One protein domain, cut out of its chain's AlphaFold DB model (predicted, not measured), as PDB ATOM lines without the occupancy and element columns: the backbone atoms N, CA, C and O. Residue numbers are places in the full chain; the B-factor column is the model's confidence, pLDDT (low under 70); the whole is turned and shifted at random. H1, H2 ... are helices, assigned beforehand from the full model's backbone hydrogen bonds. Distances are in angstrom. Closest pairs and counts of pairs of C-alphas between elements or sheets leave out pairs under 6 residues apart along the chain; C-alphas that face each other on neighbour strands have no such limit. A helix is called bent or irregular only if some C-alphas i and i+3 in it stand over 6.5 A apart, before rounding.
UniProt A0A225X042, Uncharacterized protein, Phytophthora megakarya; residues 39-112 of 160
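This is residues 39 to 112 of the 160 residues of an uncharacterized protein of Phytophthora megakarya (UniProt A0A225X042). One long helix, H1, meets H4 near its first residues as a V, while the rest of the chain folds back from the far end of H1 through the short H2 and residues 70 to 78 to H3. H3 sits at the opposite end of the length from the last residues of H1, and H4 leads from there back to the beginning of H1. The printed part has 74 residues with four named helices, H1, H2, H3 and H4 in chain order, and no named strand; its class is all helix. It is only just compact, close to loose, with a radius of gyration of the C-alphas of 13.6 A, and elongated, spanning 41 by 27 by 17 A.

Find C-alpha 39 at (77.395, -10.753, 29.356); from there H1 runs through residues 39 to 62, 34.4 A, to C-alpha 62 at (86.267, -8.896, -3.831). H2 is residues 66 to 69. H3, residues 79 to 90, is 14.9 A long and neither bent nor irregular, but only just: C-alphas 87 and 90 are 6.4 A apart. H4, residues 99 to 111, runs 18.4 A to C-alpha 111 at (71.956, -19.125, 25.367).

Look first at H1, which touches H4 with residues 39 to 45 alone; the closest C-alphas, of Val 42 and Ser 110, are 4.9 A apart. They run opposite ways at a steep tilt of 49 degrees. H1 touches H2 with residues 55 to 59 alone, closest at the C-alphas of Cys 59 and Phe 66, 6.0 A. H3 touches no helix but is near H4, with 9 pairs of C-alphas within 10 A; H1 and H3 are apart. Every O i to N i+4 pair is within hydrogen-bond range in H1 and H4, and 7 of 8 are in H3; H2 is too short for such a pair.

The C-alphas farthest apart, of Val 61 and Tyr 88, are 41.4 A apart. The printed part has no cut, no link is long, and no printed residue is under 70 in pLDDT.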
ATOM      1  N   ALA A  39      77.552 -11.984  30.136       89.62
ATOM      2  CA  ALA A  39      77.395 -10.753  29.356       89.62
ATOM      3  C   ALA A  39      78.447 -10.624  28.237       89.62
ATOM      4  O   ALA A  39      78.113 -10.264  27.106       89.62
ATOM      5  N   SER A  40      79.701 -10.979  28.530       93.94
ATOM      6  CA  SER A  40      80.794 -10.977  27.552       93.94
ATOM      7  C   SER A  40      80.583 -12.036  26.478       93.94
ATOM      8  O   SER A  40      80.762 -11.741  25.301       93.94
ATOM      9  N   LEU A  41      80.131 -13.237  26.855       94.06
ATOM     10  CA  LEU A  41      79.819 -14.310  25.907       94.06
ATOM     11  C   LEU A  41      78.676 -13.922  24.959       94.06
ATOM     12  O   LEU A  41      78.772 -14.140  23.752       94.06
ATOM     13  N   VAL A  42      77.616 -13.303  25.487       91.69
ATOM     14  CA  VAL A  42      76.468 -12.829  24.697       91.69
ATOM     15  C   VAL A  42      76.887 -11.726  23.726       91.69
ATOM     16  O   VAL A  42      76.565 -11.810  22.536       91.69
ATOM     17  N   SER A  43      77.616 -10.707  24.203       94.69
ATOM     18  CA  SER A  43      78.069  -9.606  23.339       94.69
ATOM     19  C   SER A  43      79.021 -10.110  22.262       94.69
ATOM     20  O   SER A  43      78.784  -9.871  21.078       94.69
ATOM     21  N   TRP A  44      80.031 -10.890  22.655       97.06
ATOM     22  CA  TRP A  44      81.013 -11.439  21.731       97.06
ATOM     23  C   TRP A  44      80.358 -12.336  20.681       97.06
ATOM     24  O   TRP A  44      80.640 -12.184  19.499       97.06
ATOM     25  N   TYR A  45      79.426 -13.221  21.056       95.81
ATOM     26  CA  TYR A  45      78.757 -14.096  20.087       95.81
ATOM     27  C   TYR A  45      77.906 -13.308  19.080       95.81
ATOM     28  O   TYR A  45      77.842 -13.647  17.893       95.81
ATOM     29  N   ARG A  46      77.253 -12.227  19.526       95.19
ATOM     30  CA  ARG A  46      76.525 -11.315  18.635       95.19
ATOM     31  C   ARG A  46      77.477 -10.609  17.669       95.19
ATOM     32  O   ARG A  46      77.214 -10.599  16.467       95.19
ATOM     33  N   GLU A  47      78.567 -10.053  18.180       96.25
ATOM     34  CA  GLU A  47      79.584  -9.362  17.382       96.25
ATOM     35  C   GLU A  47      80.296 -10.310  16.415       96.25
ATOM     36  O   GLU A  47      80.539  -9.939  15.271       96.25
ATOM     37  N   TRP A  48      80.548 -11.557  16.818       96.94
ATOM     38  CA  TRP A  48      81.160 -12.587  15.981       96.94
ATOM     39  C   TRP A  48      80.285 -12.913  14.773       96.94
ATOM     40  O   TRP A  48      80.768 -12.961  13.643       96.94
ATOM     41  N   LYS A  49      78.970 -13.062  14.978       95.94
ATOM     42  CA  LYS A  49      78.017 -13.239  13.870       95.94
ATOM     43  C   LYS A  49      78.030 -12.042  12.921       95.94
ATOM     44  O   LYS A  49      78.036 -12.235  11.709       95.94
ATOM     45  N   HIS A  50      78.064 -10.823  13.458       94.56
ATOM     46  CA  HIS A  50      78.136  -9.606  12.642       94.56
ATOM     47  C   HIS A  50      79.438  -9.526  11.838       94.56
ATOM     48  O   HIS A  50      79.415  -9.237  10.642       94.56
ATOM     49  N   TYR A  51      80.563  -9.854  12.472       95.62
ATOM     50  CA  TYR A  51      81.874  -9.963  11.841       95.62
ATOM     51  C   TYR A  51      81.850 -10.951  10.670       95.62
ATOM     52  O   TYR A  51      82.194 -10.578   9.550       95.62
ATOM     53  N   VAL A  52      81.369 -12.178  10.891       95.19
ATOM     54  CA  VAL A  52      81.275 -13.206   9.842       95.19
ATOM     55  C   VAL A  52      80.414 -12.730   8.672       95.19
ATOM     56  O   VAL A  52      80.804 -12.915   7.520       95.19
ATOM     57  N   THR A  53      79.281 -12.075   8.938       94.50
ATOM     58  CA  THR A  53      78.428 -11.495   7.890       94.50
ATOM     59  C   THR A  53      79.170 -10.431   7.082       94.50
ATOM     60  O   THR A  53      79.166 -10.492   5.852       94.50
ATOM     61  N   LYS A  54      79.874  -9.499   7.742       92.44
ATOM     62  CA  LYS A  54      80.694  -8.484   7.059       92.44
ATOM     63  C   LYS A  54      81.787  -9.120   6.188       92.44
ATOM     64  O   LYS A  54      81.963  -8.702   5.045       92.44
ATOM     65  N   ILE A  55      82.486 -10.143   6.688       93.00
ATOM     66  CA  ILE A  55      83.528 -10.846   5.922       93.00
ATOM     67  C   ILE A  55      82.932 -11.562   4.706       93.00
ATOM     68  O   ILE A  55      83.470 -11.433   3.613       93.00
ATOM     69  N   ARG A  56      81.786 -12.240   4.849       93.62
ATOM     70  CA  ARG A  56      81.095 -12.876   3.713       93.62
ATOM     71  C   ARG A  56      80.718 -11.872   2.627       93.62
ATOM     72  O   ARG A  56      80.941 -12.145   1.453       93.62
ATOM     73  N   HIS A  57      80.189 -10.709   3.011       90.81
ATOM     74  CA  HIS A  57      79.893  -9.643   2.055       90.81
ATOM     75  C   HIS A  57      81.154  -9.135   1.355       90.81
ATOM     76  O   HIS A  57      81.143  -8.982   0.136       90.81
ATOM     77  N   ARG A  58      82.254  -8.931   2.091       88.94
ATOM     78  CA  ARG A  58      83.529  -8.535   1.482       88.94
ATOM     79  C   ARG A  58      84.018  -9.572   0.475       88.94
ATOM     80  O   ARG A  58      84.355  -9.189  -0.641       88.94
ATOM     81  N   CYS A  59      84.011 -10.855   0.828       90.06
ATOM     82  CA  CYS A  59      84.405 -11.942  -0.071       90.06
ATOM     83  C   CYS A  59      83.533 -11.987  -1.335       90.06
ATOM     84  O   CYS A  59      84.059 -12.164  -2.428       90.06
ATOM     85  N   ALA A  60      82.224 -11.743  -1.215       90.81
ATOM     86  CA  ALA A  60      81.320 -11.690  -2.365       90.81
ATOM     87  C   ALA A  60      81.632 -10.533  -3.333       90.81
ATOM     88  O   ALA A  60      81.436 -10.679  -4.535       90.81
ATOM     89  N   VAL A  61      82.120  -9.397  -2.824       88.31
ATOM     90  CA  VAL A  61      82.478  -8.222  -3.642       88.31
ATOM     91  C   VAL A  61      83.885  -8.335  -4.235       88.31
ATOM     92  O   VAL A  61      84.115  -7.921  -5.365       88.31
ATOM     93  N   THR A  62      84.836  -8.871  -3.473       87.88
ATOM     94  CA  THR A  62      86.267  -8.896  -3.831       87.88
ATOM     95  C   THR A  62      86.710 -10.188  -4.518       87.88
ATOM     96  O   THR A  62      87.774 -10.214  -5.129       87.88
ATOM     97  N   GLY A  63      85.925 -11.264  -4.408       87.31
ATOM     98  CA  GLY A  63      86.317 -12.604  -4.850       87.31
ATOM     99  C   GLY A  63      87.302 -13.311  -3.911       87.31
ATOM    100  O   GLY A  63      87.827 -14.366  -4.265       87.31
ATOM    101  N   GLU A  64      87.578 -12.759  -2.723       90.19
ATOM    102  CA  GLU A  64      88.433 -13.407  -1.724       90.19
ATOM    103  C   GLU A  64      87.832 -14.735  -1.223       90.19
ATOM    104  O   GLU A  64      86.624 -14.857  -1.012       90.19
ATOM    105  N   VAL A  65      88.688 -15.722  -0.940       91.69
ATOM    106  CA  VAL A  65      88.274 -17.001  -0.338       91.69
ATOM    107  C   VAL A  65      87.980 -16.800   1.149       91.69
ATOM    108  O   VAL A  65      88.883 -16.469   1.918       91.69
ATOM    109  N   PHE A  66      86.733 -17.036   1.565       90.44
ATOM    110  CA  PHE A  66      86.248 -16.785   2.928       90.44
ATOM    111  C   PHE A  66      87.124 -17.428   4.010       90.44
ATOM    112  O   PHE A  66      87.493 -16.772   4.982       90.44
ATOM    113  N   GLU A  67      87.520 -18.684   3.815       91.38
ATOM    114  CA  GLU A  67      88.313 -19.478   4.758       91.38
ATOM    115  C   GLU A  67      89.712 -18.900   4.987       91.38
ATOM    116  O   GLU A  67      90.298 -19.106   6.046       91.38
ATOM    117  N   ARG A  68      90.253 -18.159   4.011       89.94
ATOM    118  CA  ARG A  68      91.562 -17.498   4.136       89.94
ATOM    119  C   ARG A  68      91.482 -16.170   4.882       89.94
ATOM    120  O   ARG A  68      92.507 -15.644   5.298       89.94
ATOM    121  N   VAL A  69      90.281 -15.615   4.993       90.38
ATOM    122  CA  VAL A  69      90.051 -14.233   5.406       90.38
ATOM    123  C   VAL A  69      89.369 -14.142   6.768       90.38
ATOM    124  O   VAL A  69      89.618 -13.209   7.533       90.38
ATOM    125  N   VAL A  70      88.492 -15.094   7.081       94.00
ATOM    126  CA  VAL A  70      87.844 -15.173   8.386       94.00
ATOM    127  C   VAL A  70      88.884 -15.453   9.471       94.00
ATOM    128  O   VAL A  70      89.840 -16.199   9.276       94.00
ATOM    129  N   ALA A  71      88.698 -14.840  10.639       94.38
ATOM    130  CA  ALA A  71      89.568 -15.108  11.773       94.38
ATOM    131  C   ALA A  71      89.250 -16.493  12.345       94.38
ATOM    132  O   ALA A  71      88.100 -16.935  12.315       94.38
ATOM    133  N   MET A  72      90.252 -17.144  12.930       95.81
ATOM    134  CA  MET A  72      90.017 -18.286  13.809       95.81
ATOM    135  C   MET A  72      89.280 -17.806  15.067       95.81
ATOM    136  O   MET A  72      89.624 -16.769  15.635       95.81
ATOM    137  N   VAL A  73      88.287 -18.570  15.517       96.75
ATOM    138  CA  VAL A  73      87.580 -18.374  16.791       96.75
ATOM    139  C   VAL A  73      88.580 -18.365  17.942       96.75
ATOM    140  O   VAL A  73      88.549 -17.453  18.760       96.75
ATOM    141  N   LYS A  74      89.523 -19.316  17.967       96.06
ATOM    142  CA  LYS A  74      90.596 -19.362  18.973       96.06
ATOM    143  C   LYS A  74      91.462 -18.098  18.940       96.06
ATOM    144  O   LYS A  74      91.844 -17.593  19.987       96.06
ATOM    145  N   GLY A  75      91.702 -17.540  17.750       95.81
ATOM    146  CA  GLY A  75      92.439 -16.283  17.566       95.81
ATOM    147  C   GLY A  75      91.668 -15.023  17.984       95.81
ATOM    148  O   GLY A  75      92.257 -13.953  18.122       95.81
ATOM    149  N   ALA A  76      90.359 -15.140  18.202       96.69
ATOM    150  CA  ALA A  76      89.472 -14.066  18.634       96.69
ATOM    151  C   ALA A  76      89.176 -14.106  20.146       96.69
ATOM    152  O   ALA A  76      88.320 -13.369  20.643       96.69
ATOM    153  N   ILE A  77      89.884 -14.954  20.892       96.81
ATOM    154  CA  ILE A  77      89.743 -15.136  22.337       96.81
ATOM    155  C   ILE A  77      91.068 -14.756  23.003       96.81
ATOM    156  O   ILE A  77      92.142 -15.006  22.461       96.81
ATOM    157  N   GLN A  78      91.006 -14.091  24.158       96.31
ATOM    158  CA  GLN A  78      92.206 -13.832  24.955       96.31
ATOM    159  C   GLN A  78      92.866 -15.149  25.397       96.31
ATOM    160  O   GLN A  78      92.134 -16.052  25.810       96.31
ATOM    161  N   PRO A  79      94.207 -15.265  25.351       95.38
ATOM    162  CA  PRO A  79      94.911 -16.483  25.755       95.38
ATOM    163  C   PRO A  79      94.490 -16.991  27.137       95.38
ATOM    164  O   PRO A  79      94.189 -18.166  27.292       95.38
ATOM    165  N   GLU A  80      94.319 -16.086  28.102       93.62
ATOM    166  CA  GLU A  80      93.937 -16.413  29.476       93.62
ATOM    167  C   GLU A  80      92.537 -17.044  29.553       93.62
ATOM    168  O   GLU A  80      92.286 -17.959  30.336       93.62
ATOM    169  N   VAL A  81      91.607 -16.579  28.717       94.62
ATOM    170  CA  VAL A  81      90.261 -17.161  28.611       94.62
ATOM    171  C   VAL A  81      90.320 -18.500  27.879       94.62
ATOM    172  O   VAL A  81      89.595 -19.429  28.232       94.62
ATOM    173  N   LEU A  82      91.186 -18.616  26.874       94.94
ATOM    174  CA  LEU A  82      91.363 -19.837  26.098       94.94
ATOM    175  C   LEU A  82      91.958 -20.972  26.945       94.94
ATOM    176  O   LEU A  82      91.493 -22.105  26.829       94.94
ATOM    177  N   ASP A  83      92.886 -20.656  27.848       92.62
ATOM    178  CA  ASP A  83      93.446 -21.589  28.834       92.62
ATOM    179  C   ASP A  83      92.381 -22.080  29.821       92.62
ATOM    180  O   ASP A  83      92.344 -23.257  30.181       92.62
ATOM    181  N   ILE A  84      91.446 -21.206  30.212       89.25
ATOM    182  CA  ILE A  84      90.311 -21.610  31.049       89.25
ATOM    183  C   ILE A  84      89.413 -22.600  30.298       89.25
ATOM    184  O   ILE A  84      89.008 -23.629  30.849       89.25
ATOM    185  N   ILE A  85      89.106 -22.308  29.032       90.75
ATOM    186  CA  ILE A  85      88.279 -23.181  28.193       90.75
ATOM    187  C   ILE A  85      88.949 -24.543  28.007       90.75
ATOM    188  O   ILE A  85      88.285 -25.565  28.178       90.75
ATOM    189  N   SER A  86      90.237 -24.573  27.664       92.69
ATOM    190  CA  SER A  86      90.960 -25.818  27.390       92.69
ATOM    191  C   SER A  86      91.185 -26.637  28.663       92.69
ATOM    192  O   SER A  86      90.823 -27.815  28.698       92.69
ATOM    193  N   GLY A  87      91.702 -26.012  29.724       87.06
ATOM    194  CA  GLY A  87      92.113 -26.683  30.954       87.06
ATOM    195  C   GLY A  87      90.951 -27.090  31.853       87.06
ATOM    196  O   GLY A  87      90.936 -28.207  32.360       87.06
ATOM    197  N   TYR A  88      89.950 -26.222  32.025       82.38
ATOM    198  CA  TYR A  88      88.882 -26.460  33.003       82.38
ATOM    199  C   TYR A  88      87.579 -26.949  32.374       82.38
ATOM    200  O   TYR A  88      86.934 -27.848  32.917       82.38
ATOM    201  N   ILE A  89      87.173 -26.369  31.240       85.38
ATOM    202  CA  ILE A  89      85.853 -26.649  30.654       85.38
ATOM    203  C   ILE A  89      85.901 -27.877  29.745       85.38
ATOM    204  O   ILE A  89      85.065 -28.770  29.865       85.38
ATOM    205  N   MET A  90      86.866 -27.917  28.826       87.62
ATOM    206  CA  MET A  90      87.007 -28.997  27.852       87.62
ATOM    207  C   MET A  90      87.954 -30.106  28.310       87.62
ATOM    208  O   MET A  90      87.860 -31.201  27.759       87.62
ATOM    209  N   GLN A  91      88.834 -29.828  29.281       88.94
ATOM    210  CA  GLN A  91      89.830 -30.751  29.850       88.94
ATOM    211  C   GLN A  91      90.636 -31.493  28.774       88.94
ATOM    212  O   GLN A  91      90.871 -32.699  28.845       88.94
ATOM    213  N   ARG A  92      91.016 -30.761  27.725       90.88
ATOM    214  CA  ARG A  92      91.741 -31.277  26.562       90.88
ATOM    215  C   ARG A  92      92.820 -30.276  26.150       90.88
ATOM    216  O   ARG A  92      92.613 -29.073  26.312       90.88
ATOM    217  N   PRO A  93      93.949 -30.749  25.596       91.50
ATOM    218  CA  PRO A  93      94.985 -29.862  25.079       91.50
ATOM    219  C   PRO A  93      94.433 -28.987  23.943       91.50
ATOM    220  O   PRO A  93      93.541 -29.409  23.199       91.50
ATOM    221  N   LEU A  94      94.954 -27.764  23.806       89.56
ATOM    222  CA  LEU A  94      94.438 -26.758  22.867       89.56
ATOM    223  C   LEU A  94      94.530 -27.210  21.397       89.56
ATOM    224  O   LEU A  94      93.735 -26.790  20.551       89.56
ATOM    225  N   GLU A  95      95.478 -28.096  21.105       92.38
ATOM    226  CA  GLU A  95      95.719 -28.722  19.807       92.38
ATOM    227  C   GLU A  95      94.586 -29.676  19.413       92.38
ATOM    228  O   GLU A  95      94.260 -29.793  18.234       92.38
ATOM    229  N   ALA A  96      93.958 -30.330  20.396       92.94
ATOM    230  CA  ALA A  96      92.847 -31.255  20.178       92.94
ATOM    231  C   ALA A  96      91.482 -30.553  20.087       92.94
ATOM    232  O   ALA A  96      90.485 -31.200  19.770       92.94
ATOM    233  N   ILE A  97      91.425 -29.251  20.387       93.94
ATOM    234  CA  ILE A  97      90.196 -28.456  20.393       93.94
ATOM    235  C   ILE A  97      90.075 -27.675  19.081       93.94
ATOM    236  O   ILE A  97      90.935 -26.863  18.722       93.94
ATOM    237  N   THR A  98      88.962 -27.873  18.381       96.25
ATOM    238  CA  THR A  98      88.640 -27.187  17.124       96.25
ATOM    239  C   THR A  98      87.936 -25.848  17.353       96.25
ATOM    240  O   THR A  98      87.197 -25.660  18.320       96.25
ATOM    241  N   ASP A  99      88.091 -24.909  16.416       95.94
ATOM    242  CA  ASP A  99      87.368 -23.629  16.426       95.94
ATOM    243  C   ASP A  99      85.841 -23.800  16.451       95.94
ATOM    244  O   ASP A  99      85.137 -23.023  17.101       95.94
ATOM    245  N   SER A 100      85.322 -24.843  15.796       95.81
ATOM    246  CA  SER A 100      83.898 -25.188  15.824       95.81
ATOM    247  C   SER A 100      83.418 -25.600  17.214       95.81
ATOM    248  O   SER A 100      82.353 -25.150  17.634       95.81
ATOM    249  N   GLU A 101      84.195 -26.405  17.945       95.38
ATOM    250  CA  GLU A 101      83.846 -26.817  19.311       95.38
ATOM    251  C   GLU A 101      83.819 -25.616  20.258       95.38
ATOM    252  O   GLU A 101      82.890 -25.477  21.055       95.38
ATOM    253  N   VAL A 102      84.796 -24.711  20.143       96.25
ATOM    254  CA  VAL A 102      84.847 -23.488  20.961       96.25
ATOM    255  C   VAL A 102      83.662 -22.576  20.654       96.25
ATOM    256  O   VAL A 102      82.992 -22.101  21.572       96.25
ATOM    257  N   LEU A 103      83.341 -22.370  19.374       96.50
ATOM    258  CA  LEU A 103      82.195 -21.553  18.982       96.50
ATOM    259  C   LEU A 103      80.870 -22.156  19.464       96.50
ATOM    260  O   LEU A 103      79.990 -21.423  19.924       96.50
ATOM    261  N   GLN A 104      80.725 -23.479  19.381       95.44
ATOM    262  CA  GLN A 104      79.548 -24.182  19.878       95.44
ATOM    263  C   GLN A 104      79.418 -24.041  21.398       95.44
ATOM    264  O   GLN A 104      78.322 -23.759  21.879       95.44
ATOM    265  N   LEU A 105      80.517 -24.166  22.146       94.19
ATOM    266  CA  LEU A 105      80.533 -23.950  23.592       94.19
ATOM    267  C   LEU A 105      80.075 -22.530  23.953       94.19
ATOM    268  O   LEU A 105      79.169 -22.368  24.773       94.19
ATOM    269  N   ILE A 106      80.655 -21.508  23.311       94.00
ATOM    270  CA  ILE A 106      80.300 -20.102  23.551       94.00
ATOM    271  C   ILE A 106      78.823 -19.863  23.233       94.00
ATOM    272  O   ILE A 106      78.111 -19.254  24.033       94.00
ATOM    273  N   ARG A 107      78.336 -20.377  22.096       93.75
ATOM    274  CA  ARG A 107      76.924 -20.281  21.717       93.75
ATOM    275  C   ARG A 107      76.034 -20.882  22.797       93.75
ATOM    276  O   ARG A 107      75.149 -20.183  23.282       93.75
ATOM    277  N   THR A 108      76.271 -22.137  23.176       91.38
ATOM    278  CA  THR A 108      75.469 -22.832  24.191       91.38
ATOM    279  C   THR A 108      75.432 -22.020  25.478       91.38
ATOM    280  O   THR A 108      74.355 -21.690  25.961       91.38
ATOM    281  N   ARG A 109      76.596 -21.583  25.971       88.00
ATOM    282  CA  ARG A 109      76.704 -20.836  27.227       88.00
ATOM    283  C   ARG A 109      76.069 -19.444  27.171       88.00
ATOM    284  O   ARG A 109      75.514 -18.987  28.167       88.00
ATOM    285  N   SER A 110      76.113 -18.783  26.013       88.38
ATOM    286  CA  SER A 110      75.430 -17.502  25.788       88.38
ATOM    287  C   SER A 110      73.903 -17.632  25.744       88.38
ATOM    288  O   SER A 110      73.202 -16.641  25.917       88.38
ATOM    289  N   GLN A 111      73.387 -18.839  25.493       84.81
ATOM    290  CA  GLN A 111      71.956 -19.125  25.367       84.81
ATOM    291  C   GLN A 111      71.362 -19.766  26.628       84.81
ATOM    292  O   GLN A 111      70.143 -19.783  26.777       84.81
ATOM    293  N   THR A 112      72.193 -20.277  27.537       80.38
ATOM    294  CA  THR A 112      71.751 -20.793  28.838       80.38
ATOM    295  C   THR A 112      71.345 -19.643  29.757       80.38
ATOM    296  O   THR A 112      72.071 -18.652  29.870       80.38
TER     297      THR A 112